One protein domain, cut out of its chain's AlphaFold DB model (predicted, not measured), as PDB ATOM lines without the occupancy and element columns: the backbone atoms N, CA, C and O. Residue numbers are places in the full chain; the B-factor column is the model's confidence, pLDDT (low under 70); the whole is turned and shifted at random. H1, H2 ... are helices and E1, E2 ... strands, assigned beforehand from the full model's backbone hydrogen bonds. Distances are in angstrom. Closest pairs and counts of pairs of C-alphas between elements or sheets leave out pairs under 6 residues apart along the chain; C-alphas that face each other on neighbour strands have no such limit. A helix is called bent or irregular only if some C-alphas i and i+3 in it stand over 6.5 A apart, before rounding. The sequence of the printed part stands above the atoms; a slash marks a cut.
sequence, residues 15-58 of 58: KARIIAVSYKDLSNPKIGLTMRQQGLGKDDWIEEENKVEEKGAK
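This is residues 15 to 58 of the 58 residues of the protein "DNA-directed RNA polymerase" of Candidatus Woesearchaeota archaeon (UniProt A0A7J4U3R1). A two-stranded hairpin, E1 and E2, makes one end of a long rod, and a single helix, H1, makes the other, carried on beyond the hairpin by a looping link. The far part of H1 and the last residues stick out free, residues 51 to 58, of which 51 to 56 belong to H1. The printed part has 44 residues, with two named strands and then one named helix along the chain; the sheet's order is E1 - E2, antiparallel, and the class is mixed, helices and strands. The whole is extended, with a radius of gyration of the C-alphas of 15.6 A and spans of 51 by 15 by 9 A.

Look first at the sheet, where E1, residues 17 to 22, and E2, residues 30 to 34, form an antiparallel hairpin with 158 degrees between their directions. The C-alphas of Ile 18 and Leu 33 face each other at 4.7 A. Within hydrogen-bond range you will find N 19 and O 32, 2.9 A apart, and N 32 and O 20, 2.8 A apart. Farther out, H1, residues 43 to 56, is apart from E1, with no C-alpha of the one within 8 A of the other. In H1 every O i to N i+4 pair is within hydrogen-bond range.

Find C-alpha 17 at (32.362, -28.691, -11.323); from there E1 runs 14.9 A to C-alpha 22. E2 covers 13.4 A from C-alpha 30 at (30.151, -36.641, -0.041) to C-alpha 34. H1 begins at C-alpha 43 and runs 20.3 A to C-alpha 56 at (38.106, -7.255, -24.737); it is not bent.

The two C-alphas farthest apart are those of Ser 27 and Lys 58, 52.0 A. The printed part has no cut and ends at residue 58, the chain's last residue. The links E1 to E2, 7 residues, and E2 to H1, 8 residues, are short. Look at the B-factor column for residues 51 to 58: their pLDDT is under 70, while the mean of the printed part is 79.6.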
ATOM      1  N   LYS A  15      26.278 -23.089 -11.947       89.00
ATOM      2  CA  LYS A  15      27.134 -24.116 -12.546       89.00
ATOM      3  C   LYS A  15      28.358 -24.329 -11.672       89.00
ATOM      4  O   LYS A  15      29.120 -23.402 -11.408       89.00
ATOM      5  N   ALA A  16      28.574 -25.574 -11.274       90.69
ATOM      6  CA  ALA A  16      29.753 -26.003 -10.535       90.69
ATOM      7  C   ALA A  16      30.368 -27.241 -11.186       90.69
ATOM      8  O   ALA A  16      29.692 -27.994 -11.888       90.69
ATOM      9  N   ARG A  17      31.654 -27.474 -10.916       90.38
ATOM     10  CA  ARG A  17      32.362 -28.691 -11.323       90.38
ATOM     11  C   ARG A  17      32.570 -29.601 -10.119       90.38
ATOM     12  O   ARG A  17      32.947 -29.139  -9.043       90.38
ATOM     13  N   ILE A  18      32.352 -30.898 -10.318       92.00
ATOM     14  CA  ILE A  18      32.646 -31.932  -9.323       92.00
ATOM     15  C   ILE A  18      34.159 -32.157  -9.299       92.00
ATOM     16  O   ILE A  18      34.756 -32.439 -10.335       92.00
ATOM     17  N   ILE A  19      34.775 -32.014  -8.126       92.75
ATOM     18  CA  ILE A  19      36.230 -32.174  -7.945       92.75
ATOM     19  C   ILE A  19      36.599 -33.405  -7.129       92.75
ATOM     20  O   ILE A  19      37.683 -33.955  -7.285       92.75
ATOM     21  N   ALA A  20      35.709 -33.822  -6.236       90.44
ATOM     22  CA  ALA A  20      35.944 -34.936  -5.345       90.44
ATOM     23  C   ALA A  20      34.628 -35.658  -5.124       90.44
ATOM     24  O   ALA A  20      33.592 -35.026  -4.911       90.44
ATOM     25  N   VAL A  21      34.684 -36.982  -5.143       90.12
ATOM     26  CA  VAL A  21      33.547 -37.815  -4.781       90.12
ATOM     27  C   VAL A  21      34.039 -38.869  -3.809       90.12
ATOM     28  O   VAL A  21      35.027 -39.552  -4.071       90.12
ATOM     29  N   SER A  22      33.380 -38.964  -2.660       86.12
ATOM     30  CA  SER A  22      33.682 -39.956  -1.637       86.12
ATOM     31  C   SER A  22      32.432 -40.765  -1.328       86.12
ATOM     32  O   SER A  22      31.427 -40.223  -0.868       86.12
ATOM     33  N   TYR A  23      32.528 -42.070  -1.571       86.25
ATOM     34  CA  TYR A  23      31.463 -43.057  -1.389       86.25
ATOM     35  C   TYR A  23      31.752 -43.999  -0.210       86.25
ATOM     36  O   TYR A  23      31.512 -45.198  -0.299       86.25
ATOM     37  N   LYS A  24      32.320 -43.487   0.891       78.31
ATOM     38  CA  LYS A  24      32.600 -44.327   2.071       78.31
ATOM     39  C   LYS A  24      31.331 -44.894   2.713       78.31
ATOM     40  O   LYS A  24      31.338 -46.048   3.114       78.31
ATOM     41  N   ASP A  25      30.259 -44.106   2.754       81.62
ATOM     42  CA  ASP A  25      28.952 -44.520   3.261       81.62
ATOM     43  C   ASP A  25      27.931 -44.451   2.120       81.62
ATOM     44  O   ASP A  25      27.686 -43.370   1.578       81.62
ATOM     45  N   LEU A  26      27.309 -45.583   1.762       77.88
ATOM     46  CA  LEU A  26      26.291 -45.636   0.695       77.88
ATOM     47  C   LEU A  26      25.099 -44.708   0.977       77.88
ATOM     48  O   LEU A  26      24.468 -44.220   0.045       77.88
ATOM     49  N   SER A  27      24.800 -44.456   2.254       83.12
ATOM     50  CA  SER A  27      23.682 -43.603   2.659       83.12
ATOM     51  C   SER A  27      23.994 -42.105   2.594       83.12
ATOM     52  O   SER A  27      23.056 -41.313   2.650       83.12
ATOM     53  N   ASN A  28      25.266 -41.691   2.527       81.94
ATOM     54  CA  ASN A  28      25.621 -40.271   2.520       81.94
ATOM     55  C   ASN A  28      26.889 -39.991   1.691       81.94
ATOM     56  O   ASN A  28      27.962 -39.727   2.248       81.94
ATOM     57  N   PRO A  29      26.785 -40.047   0.352       85.81
ATOM     58  CA  PRO A  29      27.900 -39.718  -0.522       85.81
ATOM     59  C   PRO A  29      28.308 -38.250  -0.344       85.81
ATOM     60  O   PRO A  29      27.482 -37.339  -0.407       85.81
ATOM     61  N   LYS A  30      29.607 -38.003  -0.141       89.50
ATOM     62  CA  LYS A  30      30.151 -36.641  -0.041       89.50
ATOM     63  C   LYS A  30      30.656 -36.202  -1.405       89.50
ATOM     64  O   LYS A  30      31.595 -36.792  -1.942       89.50
ATOM     65  N   ILE A  31      30.058 -35.139  -1.931       91.50
ATOM     66  CA  ILE A  31      30.426 -34.555  -3.220       91.50
ATOM     67  C   ILE A  31      31.071 -33.195  -2.963       91.50
ATOM     68  O   ILE A  31      30.450 -32.286  -2.414       91.50
ATOM     69  N   GLY A  32      32.336 -33.062  -3.348       92.06
ATOM     70  CA  GLY A  32      33.049 -31.792  -3.370       92.06
ATOM     71  C   GLY A  32      32.796 -31.067  -4.687       92.06
ATOM     72  O   GLY A  32      33.078 -31.608  -5.759       92.06
ATOM     73  N   LEU A  33      32.299 -29.834  -4.605       92.56
ATOM     74  CA  LEU A  33      32.004 -28.969  -5.749       92.56
ATOM     75  C   LEU A  33      32.918 -27.734  -5.737       92.56
ATOM     76  O   LEU A  33      33.274 -27.234  -4.670       92.56
ATOM     77  N   THR A  34      33.273 -27.218  -6.917       90.94
ATOM     78  CA  THR A  34      34.002 -25.948  -7.073       90.94
ATOM     79  C   THR A  34      33.339 -25.019  -8.088       90.94
ATOM     80  O   THR A  34      32.768 -25.467  -9.082       90.94
ATOM     81  N   MET A  35      33.469 -23.715  -7.847       88.12
ATOM     82  CA  MET A  35      33.054 -22.616  -8.735       88.12
ATOM     83  C   MET A  35      34.193 -21.597  -8.936       88.12
ATOM     84  O   MET A  35      33.956 -20.431  -9.207       88.12
ATOM     85  N   ARG A  36      35.451 -21.997  -8.701       84.12
ATOM     86  CA  ARG A  36      36.629 -21.105  -8.778       84.12
ATOM     87  C   ARG A  36      37.321 -21.112 -10.146       84.12
ATOM     88  O   ARG A  36      38.421 -20.587 -10.262       84.12
ATOM     89  N   GLN A  37      36.720 -21.752 -11.143       83.19
ATOM     90  CA  GLN A  37      37.246 -21.839 -12.506       83.19
ATOM     91  C   GLN A  37      36.428 -20.917 -13.415       83.19
ATOM     92  O   GLN A  37      35.271 -20.645 -13.108       83.19
ATOM     93  N   GLN A  38      37.028 -20.458 -14.514       81.81
ATOM     94  CA  GLN A  38      36.356 -19.607 -15.501       81.81
ATOM     95  C   GLN A  38      35.110 -20.297 -16.075       81.81
ATOM     96  O   GLN A  38      35.115 -21.516 -16.284       81.81
ATOM     97  N   GLY A  39      34.043 -19.524 -16.296       80.94
ATOM     98  CA  GLY A  39      32.771 -20.033 -16.820       80.94
ATOM     99  C   GLY A  39      31.959 -20.882 -15.830       80.94
ATOM    100  O   GLY A  39      31.006 -21.554 -16.231       80.94
ATOM    101  N   LEU A  40      32.328 -20.884 -14.542       84.44
ATOM    102  CA  LEU A  40      31.564 -21.495 -13.452       84.44
ATOM    103  C   LEU A  40      31.125 -20.426 -12.452       84.44
ATOM    104  O   LEU A  40      31.836 -19.460 -12.196       84.44
ATOM    105  N   GLY A  41      29.977 -20.640 -11.819       84.81
ATOM    106  CA  GLY A  41      29.384 -19.676 -10.903       84.81
ATOM    107  C   GLY A  41      27.882 -19.562 -11.094       84.81
ATOM    108  O   GLY A  41      27.238 -20.445 -11.666       84.81
ATOM    109  N   LYS A  42      27.315 -18.479 -10.571       85.06
ATOM    110  CA  LYS A  42      25.918 -18.129 -10.821       85.06
ATOM    111  C   LYS A  42      25.742 -17.773 -12.297       85.06
ATOM    112  O   LYS A  42      26.648 -17.182 -12.878       85.06
ATOM    113  N   ASP A  43      24.591 -18.108 -12.872       81.75
ATOM    114  CA  ASP A  43      24.305 -17.841 -14.288       81.75
ATOM    115  C   ASP A  43      24.494 -16.351 -14.636       81.75
ATOM    116  O   ASP A  43      25.199 -16.029 -15.589       81.75
ATOM    117  N   ASP A  44      24.034 -15.453 -13.752       80.62
ATOM    118  CA  ASP A  44      24.247 -14.001 -13.870       80.62
ATOM    119  C   ASP A  44      25.732 -13.618 -14.007       80.62
ATOM    120  O   ASP A  44      26.083 -12.722 -14.769       80.62
ATOM    121  N   TRP A  45      26.628 -14.286 -13.271       81.56
ATOM    122  CA  TRP A  45      28.061 -13.966 -13.299       81.56
ATOM    123  C   TRP A  45      28.711 -14.454 -14.587       81.56
ATOM    124  O   TRP A  45      29.580 -13.777 -15.124       81.56
ATOM    125  N   ILE A  46      28.280 -15.612 -15.087       78.81
ATOM    126  CA  ILE A  46      28.801 -16.195 -16.327       78.81
ATOM    127  C   ILE A  46      28.382 -15.333 -17.525       78.81
ATOM    128  O   ILE A  46      29.188 -15.098 -18.424       78.81
ATOM    129  N   GLU A  47      27.148 -14.821 -17.537       78.12
ATOM    130  CA  GLU A  47      26.708 -13.876 -18.570       78.12
ATOM    131  C   GLU A  47      27.490 -12.557 -18.539       78.12
ATOM    132  O   GLU A  47      27.835 -12.023 -19.598       78.12
ATOM    133  N   GLU A  48      27.774 -12.017 -17.350       75.50
ATOM    134  CA  GLU A  48      28.603 -10.814 -17.214       75.50
ATOM    135  C   GLU A  48      30.047 -11.057 -17.670       75.50
ATOM    136  O   GLU A  48      30.577 -10.248 -18.433       75.50
ATOM    137  N   GLU A  49      30.666 -12.172 -17.269       74.94
ATOM    138  CA  GLU A  49      32.022 -12.544 -17.699       74.94
ATOM    139  C   GLU A  49      32.106 -12.696 -19.225       74.94
ATOM    140  O   GLU A  49      32.978 -12.085 -19.845       74.94
ATOM    141  N   ASN A  50      31.151 -13.390 -19.854       71.12
ATOM    142  CA  ASN A  50      31.110 -13.542 -21.315       71.12
ATOM    143  C   ASN A  50      30.984 -12.190 -22.041       71.12
ATOM    144  O   ASN A  50      31.652 -11.958 -23.048       71.12
ATOM    145  N   LYS A  51      30.173 -11.257 -21.518       67.56
ATOM    146  CA  LYS A  51      30.039  -9.905 -22.096       67.56
ATOM    147  C   LYS A  51      31.317  -9.075 -21.968       67.56
ATOM    148  O   LYS A  51      31.559  -8.203 -22.805       67.56
ATOM    149  N   VAL A  52      32.104  -9.287 -20.913       65.38
ATOM    150  CA  VAL A  52      33.398  -8.613 -20.726       65.38
ATOM    151  C   VAL A  52      34.447  -9.205 -21.666       65.38
ATOM    152  O   VAL A  52      35.173  -8.442 -22.304       65.38
ATOM    153  N   GLU A  53      34.485 -10.530 -21.822       61.84
ATOM    154  CA  GLU A  53      35.394 -11.203 -22.760       61.84
ATOM    155  C   GLU A  53      35.108 -10.824 -24.226       61.84
ATOM    156  O   GLU A  53      36.045 -10.511 -24.963       61.84
ATOM    157  N   GLU A  54      33.839 -10.708 -24.642       60.09
ATOM    158  CA  GLU A  54      33.480 -10.233 -25.993       60.09
ATOM    159  C   GLU A  54      33.911  -8.782 -26.271       60.09
ATOM    160  O   GLU A  54      34.202  -8.419 -27.413       60.09
ATOM    161  N   LYS A  55      33.959  -7.929 -25.241       54.94
ATOM    162  CA  LYS A  55      34.376  -6.523 -25.382       54.94
ATOM    163  C   LYS A  55      35.890  -6.324 -25.324       54.94
ATOM    164  O   LYS A  55      36.356  -5.289 -25.787       54.94
ATOM    165  N   GLY A  56      36.639  -7.280 -24.777       51.44
ATOM    166  CA  GLY A  56      38.106  -7.255 -24.737       51.44
ATOM    167  C   GLY A  56      38.785  -7.828 -25.988       51.44
ATOM    168  O   GLY A  56      39.986  -7.645 -26.154       51.44
ATOM    169  N   ALA A  57      38.032  -8.507 -26.860       51.81
ATOM    170  CA  ALA A  57      38.532  -9.114 -28.098       51.81
ATOM    171  C   ALA A  57      38.321  -8.249 -29.364       51.81
ATOM    172  O   ALA A  57      38.470  -8.761 -30.476       51.81
ATOM    173  N   LYS A  58      37.963  -6.964 -29.218       40.31
ATOM    174  CA  LYS A  58      37.840  -5.992 -30.321       40.31
ATOM    175  C   LYS A  58      38.960  -4.964 -30.313       40.31
ATOM    176  O   LYS A  58      39.296  -4.480 -29.213       40.31
TER     177      LYS A  58